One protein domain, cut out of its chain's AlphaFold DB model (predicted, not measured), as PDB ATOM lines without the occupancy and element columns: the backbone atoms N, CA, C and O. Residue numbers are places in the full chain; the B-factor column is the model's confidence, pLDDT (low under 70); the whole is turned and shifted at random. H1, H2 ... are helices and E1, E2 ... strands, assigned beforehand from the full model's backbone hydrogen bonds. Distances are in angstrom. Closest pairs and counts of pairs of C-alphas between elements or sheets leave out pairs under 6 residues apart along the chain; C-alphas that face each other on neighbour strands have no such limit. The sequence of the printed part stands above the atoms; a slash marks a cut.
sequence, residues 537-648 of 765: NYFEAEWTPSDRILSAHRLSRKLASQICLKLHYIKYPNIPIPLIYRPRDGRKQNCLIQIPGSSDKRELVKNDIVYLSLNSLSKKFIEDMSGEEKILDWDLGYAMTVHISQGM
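What this domain is: This is residues 537 to 648 of the 765 residues of an uncharacterized protein of Diversispora epigaea (UniProt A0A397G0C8). A small sheet of three strands, E4, E1 and E5, makes the core, with the long helix H2 and the shorter H3 both near its E5 side. The hairpin E2 and E3 lies toward one end of the longest axis and the short helix H1 at the other; H4, at the end of the printed part, is off the sheet. The printed part has 112 residues, with four named helices and five named strands in the order H1 H2 E1 E2 E3 E4 H3 E5 H4. Both sheets, E4 - E1 - E5 and E2 - E3, are antiparallel, and the class is mixed, helices and strands. The whole is compact, with a radius of gyration of the C-alphas of 13.8 A, and spans 42 by 31 by 25 A.

Where its parts are: H1, residues 537 to 542, begins at C-alpha 537 (125.628, 197.532, 173.865). H2, residues 554 to 571, is 25.5 A long and begins at C-alpha 554 (143.488, 189.352, 183.825). E1 is residues 577 to 581, 12.8 A long, E2 residues 591 to 594, E3 residues 601 to 604 and E4 residues 609 to 612. H3 is residues 619 to 626, 10.6 A long, and E5 residues 634 to 636. H4, residues 642 to 646, ends at C-alpha 646 (152.654, 194.903, 170.280).

How they stand to each other: E1 is the inner strand between E4 and E5. N 579 and O 610 of E1 and E4 are 2.8 A apart, and N 580 and O 635 of E1 and E5 are 2.8 A apart, both within hydrogen-bond range. E4, H3 and E5 form a split strand-helix-strand unit, two strands of one sheet with a helix between them along the chain and E1 between them in the sheet, and its crossover is right-handed. H2 only grazes this sheet, with residues 557 to 569; its closest C-alphas to E5 are those of Ser 561 and Leu 636, 6.1 A apart. H3 only grazes it too, with residues 622 to 626. H2 and H3 are close but not clearly touching, the closest C-alphas being those of Gln 562 and Ser 626, 7.0 A apart, at a steep tilt of 38 degrees, opposite ways. H1 and H2 are also close but not clearly touching, with Glu 540 and Leu 567 closest, their C-alphas 7.4 A apart. In the hairpin E2 and E3, N 593 and O 602 are 2.9 A apart, within hydrogen-bond range. H4 touches no helix. In H1, H2, H3 and H4 every O i to N i+4 pair is within hydrogen-bond range.

The domain as a whole: The C-alphas of Tyr 538 and Arg 587 are the two farthest apart, at 42.0 A. The printed part has no cut, and the link H1 to H2, with 11 residues, is long. The mean pLDDT of the printed part is 70.1, and 51 residues are under 70, among them residues 545 to 560 and 639 to 648.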
ATOM      1  N   ASN A 537     126.633 197.934 174.855       57.72
ATOM      2  CA  ASN A 537     125.628 197.532 173.865       57.72
ATOM      3  C   ASN A 537     126.007 197.915 172.419       57.72
ATOM      4  O   ASN A 537     125.679 197.186 171.487       57.72
ATOM      5  N   TYR A 538     126.718 199.033 172.216       62.53
ATOM      6  CA  TYR A 538     127.204 199.431 170.889       62.53
ATOM      7  C   TYR A 538     128.378 198.553 170.435       62.53
ATOM      8  O   TYR A 538     128.449 198.151 169.277       62.53
ATOM      9  N   PHE A 539     129.264 198.178 171.367       67.25
ATOM     10  CA  PHE A 539     130.291 197.174 171.102       67.25
ATOM     11  C   PHE A 539     129.659 195.823 170.743       67.25
ATOM     12  O   PHE A 539     130.037 195.239 169.736       67.25
ATOM     13  N   GLU A 540     128.659 195.339 171.486       65.62
ATOM     14  CA  GLU A 540     127.992 194.072 171.148       65.62
ATOM     15  C   GLU A 540     127.296 194.107 169.782       65.62
ATOM     16  O   GLU A 540     127.278 193.087 169.092       65.62
ATOM     17  N   ALA A 541     126.753 195.259 169.370       67.62
ATOM     18  CA  ALA A 541     126.152 195.458 168.054       67.62
ATOM     19  C   ALA A 541     127.187 195.344 166.917       67.62
ATOM     20  O   ALA A 541     127.005 194.508 166.027       67.62
ATOM     21  N   GLU A 542     128.276 196.113 166.994       69.56
ATOM     22  CA  GLU A 542     129.273 196.295 165.921       69.56
ATOM     23  C   GLU A 542     130.445 195.289 165.944       69.56
ATOM     24  O   GLU A 542     131.219 195.212 164.990       69.56
ATOM     25  N   TRP A 543     130.636 194.530 167.029       78.06
ATOM     26  CA  TRP A 543     131.823 193.683 167.204       78.06
ATOM     27  C   TRP A 543     131.934 192.548 166.178       78.06
ATOM     28  O   TRP A 543     131.006 191.757 165.998       78.06
ATOM     29  N   THR A 544     133.136 192.389 165.606       74.94
ATOM     30  CA  THR A 544     133.481 191.291 164.692       74.94
ATOM     31  C   THR A 544     134.538 190.339 165.281       74.94
ATOM     32  O   THR A 544     135.404 190.773 166.047       74.94
ATOM     33  N   PRO A 545     134.616 189.062 164.849       69.75
ATOM     34  CA  PRO A 545     135.664 188.130 165.288       69.75
ATOM     35  C   PRO A 545     137.092 188.528 164.894       69.75
ATOM     36  O   PRO A 545     138.060 187.934 165.375       69.75
ATOM     37  N   SER A 546     137.251 189.522 164.015       68.19
ATOM     38  CA  SER A 546     138.526 190.166 163.677       68.19
ATOM     39  C   SER A 546     138.995 191.180 164.725       68.19
ATOM     40  O   SER A 546     140.196 191.459 164.805       68.19
ATOM     41  N   ASP A 547     138.095 191.714 165.551       66.81
ATOM     42  CA  ASP A 547     138.436 192.705 166.564       66.81
ATOM     43  C   ASP A 547     139.100 192.083 167.791       66.81
ATOM     44  O   ASP A 547     138.958 190.898 168.102       66.81
ATOM     45  N   ARG A 548     139.910 192.888 168.481       64.88
ATOM     46  CA  ARG A 548     140.710 192.457 169.629       64.88
ATOM     47  C   ARG A 548     140.556 193.468 170.751       64.88
ATOM     48  O   ARG A 548     140.861 194.643 170.568       64.88
ATOM     49  N   ILE A 549     140.125 192.993 171.911       64.50
ATOM     50  CA  ILE A 549     139.976 193.808 173.113       64.50
ATOM     51  C   ILE A 549     141.344 193.934 173.788       64.50
ATOM     52  O   ILE A 549     142.007 192.936 174.087       64.50
ATOM     53  N   LEU A 550     141.769 195.168 174.057       54.12
ATOM     54  CA  LEU A 550     142.984 195.445 174.815       54.12
ATOM     55  C   LEU A 550     142.621 195.707 176.277       54.12
ATOM     56  O   LEU A 550     141.960 196.690 176.590       54.12
ATOM     57  N   SER A 551     143.077 194.846 177.187       53.59
ATOM     58  CA  SER A 551     142.903 195.061 178.627       53.59
ATOM     59  C   SER A 551     144.128 194.610 179.417       53.59
ATOM     60  O   SER A 551     144.666 193.515 179.219       53.59
ATOM     61  N   ALA A 552     144.580 195.458 180.341       45.19
ATOM     62  CA  ALA A 552     145.701 195.168 181.234       45.19
ATOM     63  C   ALA A 552     145.337 194.131 182.314       45.19
ATOM     64  O   ALA A 552     146.187 193.329 182.714       45.19
ATOM     65  N   HIS A 553     144.068 194.058 182.723       48.84
ATOM     66  CA  HIS A 553     143.619 193.218 183.831       48.84
ATOM     67  C   HIS A 553     143.247 191.785 183.399       48.84
ATOM     68  O   HIS A 553     142.641 191.565 182.350       48.84
ATOM     69  N   ARG A 554     143.644 190.776 184.190       55.97
ATOM     70  CA  ARG A 554     143.488 189.352 183.825       55.97
ATOM     71  C   ARG A 554     142.031 188.891 183.834       55.97
ATOM     72  O   ARG A 554     141.656 188.170 182.913       55.97
ATOM     73  N   LEU A 555     141.243 189.295 184.833       56.78
ATOM     74  CA  LEU A 555     139.830 188.915 184.928       56.78
ATOM     75  C   LEU A 555     139.022 189.577 183.809       56.78
ATOM     76  O   LEU A 555     138.372 188.878 183.041       56.78
ATOM     77  N   SER A 556     139.197 190.886 183.611       57.22
ATOM     78  CA  SER A 556     138.515 191.641 182.554       57.22
ATOM     79  C   SER A 556     138.827 191.091 181.153       57.22
ATOM     80  O   SER A 556     137.925 190.978 180.335       57.22
ATOM     81  N   ARG A 557     140.065 190.636 180.875       67.06
ATOM     82  CA  ARG A 557     140.368 189.890 179.631       67.06
ATOM     83  C   ARG A 557     139.629 188.553 179.520       67.06
ATOM     84  O   ARG A 557     139.213 188.204 178.417       67.06
ATOM     85  N   LYS A 558     139.522 187.781 180.610       65.25
ATOM     86  CA  LYS A 558     138.825 186.480 180.605       65.25
ATOM     87  C   LYS A 558     137.342 186.696 180.298       65.25
ATOM     88  O   LYS A 558     136.858 186.130 179.324       65.25
ATOM     89  N   LEU A 559     136.691 187.583 181.051       65.56
ATOM     90  CA  LEU A 559     135.276 187.922 180.900       65.56
ATOM     91  C   LEU A 559     134.979 188.466 179.498       65.56
ATOM     92  O   LEU A 559     134.138 187.919 178.792       65.56
ATOM     93  N   ALA A 560     135.751 189.453 179.038       68.19
ATOM     94  CA  ALA A 560     135.621 189.995 177.689       68.19
ATOM     95  C   ALA A 560     135.785 188.915 176.602       68.19
ATOM     96  O   ALA A 560     135.038 188.896 175.629       68.19
ATOM     97  N   SER A 561     136.704 187.958 176.786       75.50
ATOM     98  CA  SER A 561     136.859 186.836 175.848       75.50
ATOM     99  C   SER A 561     135.702 185.836 175.900       75.50
ATOM    100  O   SER A 561     135.359 185.269 174.867       75.50
ATOM    101  N   GLN A 562     135.095 185.615 177.068       74.75
ATOM    102  CA  GLN A 562     133.907 184.769 177.217       74.75
ATOM    103  C   GLN A 562     132.667 185.426 176.593       74.75
ATOM    104  O   GLN A 562     131.891 184.733 175.939       74.75
ATOM    105  N   ILE A 563     132.493 186.745 176.740       74.81
ATOM    106  CA  ILE A 563     131.396 187.483 176.095       74.81
ATOM    107  C   ILE A 563     131.588 187.478 174.574       74.81
ATOM    108  O   ILE A 563     130.680 187.062 173.861       74.81
ATOM    109  N   CYS A 564     132.788 187.798 174.071       80.62
ATOM    110  CA  CYS A 564     133.106 187.654 172.645       80.62
ATOM    111  C   CYS A 564     132.864 186.227 172.131       80.62
ATOM    112  O   CYS A 564     132.333 186.073 171.040       80.62
ATOM    113  N   LEU A 565     133.185 185.181 172.902       84.38
ATOM    114  CA  LEU A 565     132.887 183.801 172.507       84.38
ATOM    115  C   LEU A 565     131.373 183.545 172.393       84.38
ATOM    116  O   LEU A 565     130.940 182.955 171.408       84.38
ATOM    117  N   LYS A 566     130.561 184.014 173.353       82.44
ATOM    118  CA  LYS A 566     129.089 183.915 173.291       82.44
ATOM    119  C   LYS A 566     128.517 184.673 172.087       82.44
ATOM    120  O   LYS A 566     127.713 184.116 171.348       82.44
ATOM    121  N   LEU A 567     128.977 185.904 171.851       81.81
ATOM    122  CA  LEU A 567     128.592 186.706 170.684       81.81
ATOM    123  C   LEU A 567     129.013 186.031 169.370       81.81
ATOM    124  O   LEU A 567     128.244 186.031 168.414       81.81
ATOM    125  N   HIS A 568     130.192 185.402 169.332       86.56
ATOM    126  CA  HIS A 568     130.678 184.643 168.177       86.56
ATOM    127  C   HIS A 568     129.782 183.441 167.871       86.56
ATOM    128  O   HIS A 568     129.421 183.255 166.714       86.56
ATOM    129  N   TYR A 569     129.364 182.667 168.878       83.31
ATOM    130  CA  TYR A 569     128.409 181.566 168.678       83.31
ATOM    131  C   TYR A 569     127.092 182.033 168.047       83.31
ATOM    132  O   TYR A 569     126.564 181.350 167.174       83.31
ATOM    133  N   ILE A 570     126.570 183.183 168.483       83.06
ATOM    134  CA  ILE A 570     125.272 183.706 168.035       83.06
ATOM    135  C   ILE A 570     125.374 184.334 166.637       83.06
ATOM    136  O   ILE A 570     124.567 184.030 165.765       83.06
ATOM    137  N   LYS A 571     126.355 185.218 166.419       84.00
ATOM    138  CA  LYS A 571     126.469 186.027 165.192       84.00
ATOM    139  C   LYS A 571     127.317 185.386 164.093       84.00
ATOM    140  O   LYS A 571     127.126 185.691 162.920       84.00
ATOM    141  N   TYR A 572     128.274 184.536 164.458       86.06
ATOM    142  CA  TYR A 572     129.357 184.094 163.575       86.06
ATOM    143  C   TYR A 572     129.687 182.586 163.683       86.06
ATOM    144  O   TYR A 572     130.868 182.228 163.654       86.06
ATOM    145  N   PRO A 573     128.698 181.667 163.760       80.81
ATOM    146  CA  PRO A 573     128.938 180.244 164.046       80.81
ATOM    147  C   PRO A 573     129.865 179.544 163.034       80.81
ATOM    148  O   PRO A 573     130.589 178.617 163.391       80.81
ATOM    149  N   ASN A 574     129.886 180.016 161.784       82.75
ATOM    150  CA  ASN A 574     130.711 179.460 160.707       82.75
ATOM    151  C   ASN A 574     132.123 180.077 160.619       82.75
ATOM    152  O   ASN A 574     132.941 179.616 159.824       82.75
ATOM    153  N   ILE A 575     132.430 181.117 161.405       83.38
ATOM    154  CA  ILE A 575     133.753 181.758 161.411       83.38
ATOM    155  C   ILE A 575     134.666 181.029 162.413       83.38
ATOM    156  O   ILE A 575     134.230 180.737 163.527       83.38
ATOM    157  N   PRO A 576     135.942 180.752 162.087       84.44
ATOM    158  CA  PRO A 576     136.886 180.179 163.044       84.44
ATOM    159  C   PRO A 576     137.153 181.074 164.267       84.44
ATOM    160  O   PRO A 576     137.349 182.284 164.131       84.44
ATOM    161  N   ILE A 577     137.255 180.479 165.459       83.44
ATOM    162  CA  ILE A 577     137.648 181.192 166.680       83.44
ATOM    163  C   ILE A 577     139.175 181.338 166.779       83.44
ATOM    164  O   ILE A 577     139.898 180.394 166.451       83.44
ATOM    165  N   PRO A 578     139.699 182.476 167.270       83.94
ATOM    166  CA  PRO A 578     141.112 182.631 167.585       83.94
ATOM    167  C   PRO A 578     141.444 181.992 168.943       83.94
ATOM    168  O   PRO A 578     140.947 182.433 169.981       83.94
ATOM    169  N   LEU A 579     142.354 181.020 168.964       83.06
ATOM    170  CA  LEU A 579     143.015 180.534 170.181       83.06
ATOM    171  C   LEU A 579     144.451 181.052 170.245       83.06
ATOM    172  O   LEU A 579     145.197 180.917 169.280       83.06
ATOM    173  N   ILE A 580     144.861 181.607 171.387       80.00
ATOM    174  CA  ILE A 580     146.244 182.010 171.660       80.00
ATOM    175  C   ILE A 580     146.963 180.879 172.395       80.00
ATOM    176  O   ILE A 580     146.562 180.479 173.491       80.00
ATOM    177  N   TYR A 581     148.085 180.431 171.841       81.88
ATOM    178  CA  TYR A 581     148.965 179.467 172.487       81.88
ATOM    179  C   TYR A 581     149.727 180.112 173.659       81.88
ATOM    180  O   TYR A 581     150.529 181.033 173.478       81.88
ATOM    181  N   ARG A 582     149.481 179.651 174.889       77.56
ATOM    182  CA  ARG A 582     150.108 180.144 176.128       77.56
ATOM    183  C   ARG A 582     150.687 178.985 176.953       77.56
ATOM    184  O   ARG A 582     150.142 178.665 178.011       77.56
ATOM    185  N   PRO A 583     151.812 178.390 176.517       73.62
ATOM    186  CA  PRO A 583     152.457 177.318 177.259       73.62
ATOM    187  C   PRO A 583     152.932 177.781 178.638       73.62
ATOM    188  O   PRO A 583     153.497 178.873 178.775       73.62
ATOM    189  N   ARG A 584     152.739 176.931 179.654       66.50
ATOM    190  CA  ARG A 584     153.313 177.147 180.998       66.50
ATOM    191  C   ARG A 584     154.798 176.841 181.041       66.50
ATOM    192  O   ARG A 584     155.563 177.598 181.631       66.50
ATOM    193  N   ASP A 585     155.193 175.742 180.408       64.94
ATOM    194  CA  ASP A 585     156.596 175.375 180.269       64.94
ATOM    195  C   ASP A 585     157.215 176.146 179.097       64.94
ATOM    196  O   ASP A 585     156.825 175.982 177.940       64.94
ATOM    197  N   GLY A 586     158.220 176.971 179.398       59.56
ATOM    198  CA  GLY A 586     158.969 177.723 178.396       59.56
ATOM    199  C   GLY A 586     159.681 176.848 177.360       59.56
ATOM    200  O   GLY A 586     159.975 177.359 176.279       59.56
ATOM    201  N   ARG A 587     159.913 175.558 177.657       64.00
ATOM    202  CA  ARG A 587     160.485 174.554 176.740       64.00
ATOM    203  C   ARG A 587     159.532 174.162 175.608       64.00
ATOM    204  O   ARG A 587     160.002 173.729 174.564       64.00
ATOM    205  N   LYS A 588     158.218 174.361 175.766       65.94
ATOM    206  CA  LYS A 588     157.206 174.115 174.722       65.94
ATOM    207  C   LYS A 588     157.126 175.267 173.697       65.94
ATOM    208  O   LYS A 588     156.049 175.738 173.351       65.94
ATOM    209  N   GLN A 589     158.267 175.784 173.246       69.00
ATOM    210  CA  GLN A 589     158.362 176.832 172.220       69.00
ATOM    211  C   GLN A 589     159.301 176.376 171.105       69.00
ATOM    212  O   GLN A 589     160.367 175.844 171.403       69.00
ATOM    213  N   ASN A 590     158.954 176.660 169.846       66.56
ATOM    214  CA  ASN A 590     159.665 176.145 168.664       66.56
ATOM    215  C   ASN A 590     159.670 174.600 168.649       66.56
ATOM    216  O   ASN A 590     160.699 173.950 168.478       66.56
ATOM    217  N   CYS A 591     158.509 174.003 168.927       72.50
ATOM    218  CA  CYS A 591     158.306 172.558 168.895       72.50
ATOM    219  C   CYS A 591     156.937 172.235 168.285       72.50
ATOM    220  O   CYS A 591     156.045 173.087 168.279       72.50
ATOM    221  N   LEU A 592     156.782 171.018 167.755       80.25
ATOM    222  CA  LEU A 592     155.540 170.551 167.137       80.25
ATOM    223  C   LEU A 592     154.462 170.310 168.203       80.25
ATOM    224  O   LEU A 592     154.464 169.293 168.894       80.25
ATOM    225  N   ILE A 593     153.528 171.250 168.305       81.81
ATOM    226  CA  ILE A 593     152.379 171.203 169.206       81.81
ATOM    227  C   ILE A 593     151.166 170.698 168.437       81.81
ATOM    228  O   ILE A 593     150.867 171.185 167.345       81.81
ATOM    229  N   GLN A 594     150.456 169.729 169.017       82.38
ATOM    230  CA  GLN A 594     149.193 169.263 168.463       82.38
ATOM    231  C   GLN A 594     148.098 170.311 168.666       82.38
ATOM    232  O   GLN A 594     147.941 170.877 169.751       82.38
ATOM    233  N   ILE A 595     147.365 170.574 167.593       83.06
ATOM    234  CA  ILE A 595     146.289 171.551 167.556       83.06
ATOM    235  C   ILE A 595     145.033 170.959 168.225       83.06
ATOM    236  O   ILE A 595     144.649 169.839 167.892       83.06
ATOM    237  N   PRO A 596     144.373 171.673 169.164       78.12
ATOM    238  CA  PRO A 596     143.126 171.211 169.770       78.12
ATOM    239  C   PRO A 596     142.076 170.864 168.713       78.12
ATOM    240  O   PRO A 596     141.878 171.624 167.770       78.12
ATOM    241  N   GLY A 597     141.413 169.715 168.856       72.12
ATOM    242  CA  GLY A 597     140.394 169.279 167.897       72.12
ATOM    243  C   GLY A 597     140.923 168.807 166.534       72.12
ATOM    244  O   GLY A 597     140.124 168.566 165.636       72.12
ATOM    245  N   SER A 598     142.243 168.663 166.358       75.88
ATOM    246  CA  SER A 598     142.849 168.201 165.103       75.88
ATOM    247  C   SER A 598     143.965 167.169 165.330       75.88
ATOM    248  O   SER A 598     144.589 167.088 166.393       75.88
ATOM    249  N   SER A 599     144.227 166.358 164.304       75.12
ATOM    250  CA  SER A 599     145.433 165.531 164.182       75.12
ATOM    251  C   SER A 599     146.674 166.359 163.813       75.12
ATOM    252  O   SER A 599     147.799 165.899 164.023       75.12
ATOM    253  N   ASP A 600     146.483 167.584 163.309       81.81
ATOM    254  CA  ASP A 600     147.551 168.489 162.891       81.81
ATOM    255  C   ASP A 600     148.515 168.818 164.034       81.81
ATOM    256  O   ASP A 600     148.118 169.176 165.149       81.81
ATOM    257  N   LYS A 601     149.809 168.824 163.709       84.31
ATOM    258  CA  LYS A 601     150.864 169.381 164.558       84.31
ATOM    259  C   LYS A 601     151.496 170.572 163.856       84.31
ATOM    260  O   LYS A 601     151.848 170.482 162.684       84.31
ATOM    261  N   ARG A 602     151.653 171.688 164.567       81.56
ATOM    262  CA  ARG A 602     152.293 172.910 164.049       81.56
ATOM    263  C   ARG A 602     153.407 173.345 164.983       81.56
ATOM    264  O   ARG A 602     153.306 173.173 166.196       81.56
ATOM    265  N   GLU A 603     154.472 173.914 164.431       80.62
ATOM    266  CA  GLU A 603     155.525 174.503 165.252       80.62
ATOM    267  C   GLU A 603     155.022 175.829 165.831       80.62
ATOM    268  O   GLU A 603     154.786 176.783 165.087       80.62
ATOM    269  N   LEU A 604     154.818 175.896 167.150       77.31
ATOM    270  CA  LEU A 604     154.234 177.070 167.808       77.31
ATOM    271  C   LEU A 604     155.193 177.732 168.800       77.31
ATOM    272  O   LEU A 604     156.032 177.091 169.443       77.31
ATOM    273  N   VAL A 605     155.036 179.046 168.948       73.75
ATOM    274  CA  VAL A 605     155.692 179.861 169.975       73.75
ATOM    275  C   VAL A 605     154.664 180.612 170.814       73.75
ATOM    276  O   VAL A 605     153.503 180.771 170.442       73.75
ATOM    277  N   LYS A 606     155.084 181.056 172.002       74.31
ATOM    278  CA  LYS A 606     154.195 181.720 172.958       74.31
ATOM    279  C   LYS A 606     153.539 182.960 172.335       74.31
ATOM    280  O   LYS A 606     154.226 183.869 171.879       74.31
ATOM    281  N   ASN A 607     152.217 183.013 172.462       73.50
ATOM    282  CA  ASN A 607     151.270 183.964 171.886       73.50
ATOM    283  C   ASN A 607     150.900 183.775 170.399       73.50
ATOM    284  O   ASN A 607     150.150 184.608 169.891       73.50
ATOM    285  N   ASP A 608     151.331 182.708 169.714       75.38
ATOM    286  CA  ASP A 608     150.811 182.393 168.370       75.38
ATOM    287  C   ASP A 608     149.278 182.228 168.399       75.38
ATOM    288  O   ASP A 608     148.740 181.605 169.320       75.38
ATOM    289  N   ILE A 609     148.575 182.766 167.391       78.56
ATOM    290  CA  ILE A 609     147.141 182.502 167.186       78.56
ATOM    291  C   ILE A 609     146.970 181.338 166.216       78.56
ATOM    292  O   ILE A 609     147.526 181.351 165.117       78.56
ATOM    293  N   VAL A 610     146.119 180.387 166.591       82.31
ATOM    294  CA  VAL A 610     145.552 179.386 165.686       82.31
ATOM    295  C   VAL A 610     144.050 179.629 165.574       82.31
ATOM    296  O   VAL A 610     143.381 179.873 166.576       82.31
ATOM    297  N   TYR A 611     143.532 179.585 164.349       85.12
ATOM    298  CA  TYR A 611     142.109 179.722 164.055       85.12
ATOM    299  C   TYR A 611     141.485 178.336 163.890       85.12
ATOM    300  O   TYR A 611     141.983 177.549 163.086       85.12
ATOM    301  N   LEU A 612     140.424 178.034 164.645       81.69
ATOM    302  CA  LEU A 612     139.763 176.722 164.647       81.69
ATOM    303  C   LEU A 612     138.260 176.847 164.442       81.69
ATOM    304  O   LEU A 612     137.633 177.755 164.981       81.69
ATOM    305  N   SER A 613     137.673 175.914 163.692       80.75
ATOM    306  CA  SER A 613     136.217 175.830 163.581       80.75
ATOM    307  C   SER A 613     135.613 175.471 164.938       80.75
ATOM    308  O   SER A 613     136.121 174.584 165.632       80.75
ATOM    309  N   LEU A 614     134.497 176.109 165.297       72.94
ATOM    310  CA  LEU A 614     133.732 175.750 166.493       72.94
ATOM    311  C   LEU A 614     133.348 174.263 166.486       72.94
ATOM    312  O   LEU A 614     133.455 173.595 167.510       72.94
ATOM    313  N   ASN A 615     133.030 173.724 165.307       69.69
ATOM    314  CA  ASN A 615     132.620 172.332 165.121       69.69
ATOM    315  C   ASN A 615     133.764 171.317 165.314       69.69
ATOM    316  O   ASN A 615     133.492 170.135 165.496       69.69
ATOM    317  N   SER A 616     135.035 171.748 165.279       70.69
ATOM    318  CA  SER A 616     136.188 170.865 165.543       70.69
ATOM    319  C   SER A 616     136.544 170.735 167.028       70.69
ATOM    320  O   SER A 616     137.348 169.882 167.394       70.69
ATOM    321  N   LEU A 617     135.969 171.566 167.902       72.56
ATOM    322  CA  LEU A 617     136.277 171.563 169.332       72.56
ATOM    323  C   LEU A 617     135.250 170.740 170.112       72.56
ATOM    324  O   LEU A 617     134.044 170.846 169.894       72.56
ATOM    325  N   SER A 618     135.716 169.926 171.060       69.81
ATOM    326  CA  SER A 618     134.808 169.193 171.944       69.81
ATOM    327  C   SER A 618     134.126 170.147 172.928       69.81
ATOM    328  O   SER A 618     134.745 171.102 173.404       69.81
ATOM    329  N   LYS A 619     132.866 169.863 173.291       70.62
ATOM    330  CA  LYS A 619     132.126 170.633 174.316       70.62
ATOM    331  C   LYS A 619     132.935 170.771 175.609       70.62
ATOM    332  O   LYS A 619     133.117 171.882 176.093       70.62
ATOM    333  N   LYS A 620     133.554 169.671 176.049       70.81
ATOM    334  CA  LYS A 620     134.474 169.647 177.190       70.81
ATOM    335  C   LYS A 620     135.643 170.630 177.046       70.81
ATOM    336  O   LYS A 620     135.939 171.344 177.988       70.81
ATOM    337  N   PHE A 621     136.287 170.726 175.879       71.56
ATOM    338  CA  PHE A 621     137.376 171.693 175.679       71.56
ATOM    339  C   PHE A 621     136.882 173.145 175.793       71.56
ATOM    340  O   PHE A 621     137.575 173.992 176.348       71.56
ATOM    341  N   ILE A 622     135.676 173.437 175.300       70.50
ATOM    342  CA  ILE A 622     135.048 174.762 175.422       70.50
ATOM    343  C   ILE A 622     134.721 175.070 176.894       70.50
ATOM    344  O   ILE A 622     135.032 176.162 177.366       70.50
ATOM    345  N   GLU A 623     134.177 174.100 177.630       68.44
ATOM    346  CA  GLU A 623     133.907 174.181 179.073       68.44
ATOM    347  C   GLU A 623     135.204 174.383 179.885       68.44
ATOM    348  O   GLU A 623     135.282 175.315 180.685       68.44
ATOM    349  N   ASP A 624     136.262 173.614 179.600       66.94
ATOM    350  CA  ASP A 624     137.597 173.733 180.210       66.94
ATOM    351  C   ASP A 624     138.236 175.115 179.940       66.94
ATOM    352  O   ASP A 624     138.951 175.663 180.784       66.94
ATOM    353  N   MET A 625     137.977 175.724 178.772       65.44
ATOM    354  CA  MET A 625     138.394 177.102 178.469       65.44
ATOM    355  C   MET A 625     137.544 178.169 179.180       65.44
ATOM    356  O   MET A 625     138.007 179.300 179.369       65.44
ATOM    357  N   SER A 626     136.310 177.841 179.564       56.19
ATOM    358  CA  SER A 626     135.403 178.724 180.304       56.19
ATOM    359  C   SER A 626     135.609 178.665 181.826       56.19
ATOM    360  O   SER A 626     135.467 179.701 182.484       56.19
ATOM    361  N   GLY A 627     135.980 177.504 182.371       56.06
ATOM    362  CA  GLY A 627     136.116 177.227 183.806       56.06
ATOM    363  C   GLY A 627     137.216 178.002 184.543       56.06
ATOM    364  O   GLY A 627     137.966 178.800 183.969       56.06
ATOM    365  N   GLU A 628     137.285 177.826 185.864       42.91
ATOM    366  CA  GLU A 628     138.272 178.492 186.729       42.91
ATOM    367  C   GLU A 628     139.629 177.778 186.765       42.91
ATOM    368  O   GLU A 628     140.680 178.425 186.672       42.91
ATOM    369  N   GLU A 629     139.612 176.444 186.836       43.56
ATOM    370  CA  GLU A 629     140.817 175.622 186.883       43.56
ATOM    371  C   GLU A 629     141.516 175.555 185.523       43.56
ATOM    372  O   GLU A 629     141.229 174.748 184.641       43.56
ATOM    373  N   LYS A 630     142.528 176.404 185.359       53.44
ATOM    374  CA  LYS A 630     143.436 176.315 184.217       53.44
ATOM    375  C   LYS A 630     144.192 174.981 184.240       53.44
ATOM    376  O   LYS A 630     145.187 174.874 184.961       53.44
ATOM    377  N   ILE A 631     143.930 174.081 183.285       50.94
ATOM    378  CA  ILE A 631     144.813 172.923 182.965       50.94
ATOM    379  C   ILE A 631     145.318 172.916 181.495       50.94
ATOM    380  O   ILE A 631     146.196 172.141 181.136       50.94
ATOM    381  N   LEU A 632     144.917 173.878 180.653       66.00
ATOM    382  CA  LEU A 632     145.373 173.964 179.251       66.00
ATOM    383  C   LEU A 632     146.542 174.952 179.023       66.00
ATOM    384  O   LEU A 632     146.735 175.897 179.794       66.00
ATOM    385  N   ASP A 633     147.315 174.714 177.950       76.50
ATOM    386  CA  ASP A 633     148.357 175.599 177.376       76.50
ATOM    387  C   ASP A 633     147.766 176.581 176.324       76.50
ATOM    388  O   ASP A 633     148.485 177.135 175.492       76.50
ATOM    389  N   TRP A 634     146.446 176.786 176.332       79.06
ATOM    390  CA  TRP A 634     145.691 177.592 175.366       79.06
ATOM    391  C   TRP A 634     144.760 178.568 176.100       79.06
ATOM    392  O   TRP A 634     144.194 178.223 177.134       79.06
ATOM    393  N   ASP A 635     144.598 179.782 175.570       79.69
ATOM    394  CA  ASP A 635     143.662 180.812 176.050       79.69
ATOM    395  C   ASP A 635     142.872 181.398 174.862       79.69
ATOM    396  O   ASP A 635     143.357 181.399 173.731       79.69
ATOM    397  N   LEU A 636     141.667 181.933 175.097       80.31
ATOM    398  CA  LEU A 636     140.872 182.583 174.046       80.31
ATOM    399  C   LEU A 636     141.574 183.842 173.505       80.31
ATOM    400  O   LEU A 636     142.178 184.614 174.256       80.31
ATOM    401  N   GLY A 637     141.485 184.050 172.191       75.62
ATOM    402  CA  GLY A 637     142.242 185.072 171.469       75.62
ATOM    403  C   GLY A 637     141.575 186.432 171.301       75.62
ATOM    404  O   GLY A 637     142.189 187.328 170.721       75.62
ATOM    405  N   TYR A 638     140.355 186.607 171.808       75.69
ATOM    406  CA  TYR A 638     139.596 187.852 171.673       75.69
ATOM    407  C   TYR A 638     140.171 189.005 172.504       75.69
ATOM    408  O   TYR A 638     140.182 190.137 172.023       75.69
ATOM    409  N   ALA A 639     140.691 188.741 173.712       66.81
ATOM    410  CA  ALA A 639     141.273 189.772 174.572       66.81
ATOM    411  C   ALA A 639     142.749 189.521 174.934       66.81
ATOM    412  O   ALA A 639     143.167 188.431 175.340       66.81
ATOM    413  N   MET A 640     143.559 190.578 174.855       63.22
ATOM    414  CA  MET A 640     145.006 190.545 175.091       63.22
ATOM    415  C   MET A 640     145.500 191.801 175.821       63.22
ATOM    416  O   MET A 640     144.764 192.770 175.992       63.22
ATOM    417  N   THR A 641     146.737 191.780 176.323       53.56
ATOM    418  CA  THR A 641     147.378 192.997 176.850       53.56
ATOM    419  C   THR A 641     147.966 193.818 175.709       53.56
ATOM    420  O   THR A 641     148.313 193.264 174.668       53.56
ATOM    421  N   VAL A 642     148.184 195.114 175.946       49.34
ATOM    422  CA  VAL A 642     148.927 195.995 175.026       49.34
ATOM    423  C   VAL A 642     150.312 195.414 174.690       49.34
ATOM    424  O   VAL A 642     150.708 195.372 173.531       49.34
ATOM    425  N   HIS A 643     151.027 194.870 175.681       49.09
ATOM    426  CA  HIS A 643     152.329 194.223 175.463       49.09
ATOM    427  C   HIS A 643     152.255 192.968 174.579       49.09
ATOM    428  O   HIS A 643     153.159 192.718 173.786       49.09
ATOM    429  N   ILE A 644     151.184 192.176 174.699       54.00
ATOM    430  CA  ILE A 644     150.959 191.020 173.823       54.00
ATOM    431  C   ILE A 644     150.622 191.508 172.407       54.00
ATOM    432  O   ILE A 644     151.240 191.041 171.455       54.00
ATOM    433  N   SER A 645     149.733 192.498 172.254       52.88
ATOM    434  CA  SER A 645     149.347 193.012 170.934       52.88
ATOM    435  C   SER A 645     150.517 193.647 170.179       52.88
ATOM    436  O   SER A 645     150.629 193.454 168.969       52.88
ATOM    437  N   GLN A 646     151.430 194.341 170.868       45.88
ATOM    438  CA  GLN A 646     152.654 194.903 170.280       45.88
ATOM    439  C   GLN A 646     153.479 193.828 169.549       45.88
ATOM    440  O   GLN A 646     153.811 194.006 168.380       45.88
ATOM    441  N   GLY A 647     153.697 192.668 170.182       41.16
ATOM    442  CA  GLY A 647     154.386 191.521 169.573       41.16
ATOM    443  C   GLY A 647     153.588 190.768 168.498       41.16
ATOM    444  O   GLY A 647     154.141 189.884 167.853       41.16
ATOM    445  N   MET A 648     152.310 191.102 168.301       44.91
ATOM    446  CA  MET A 648     151.405 190.479 167.321       44.91
ATOM    447  C   MET A 648     151.039 191.423 166.165       44.91
ATOM    448  O   MET A 648     150.342 191.019 165.235       44.91
TER     449      MET A 648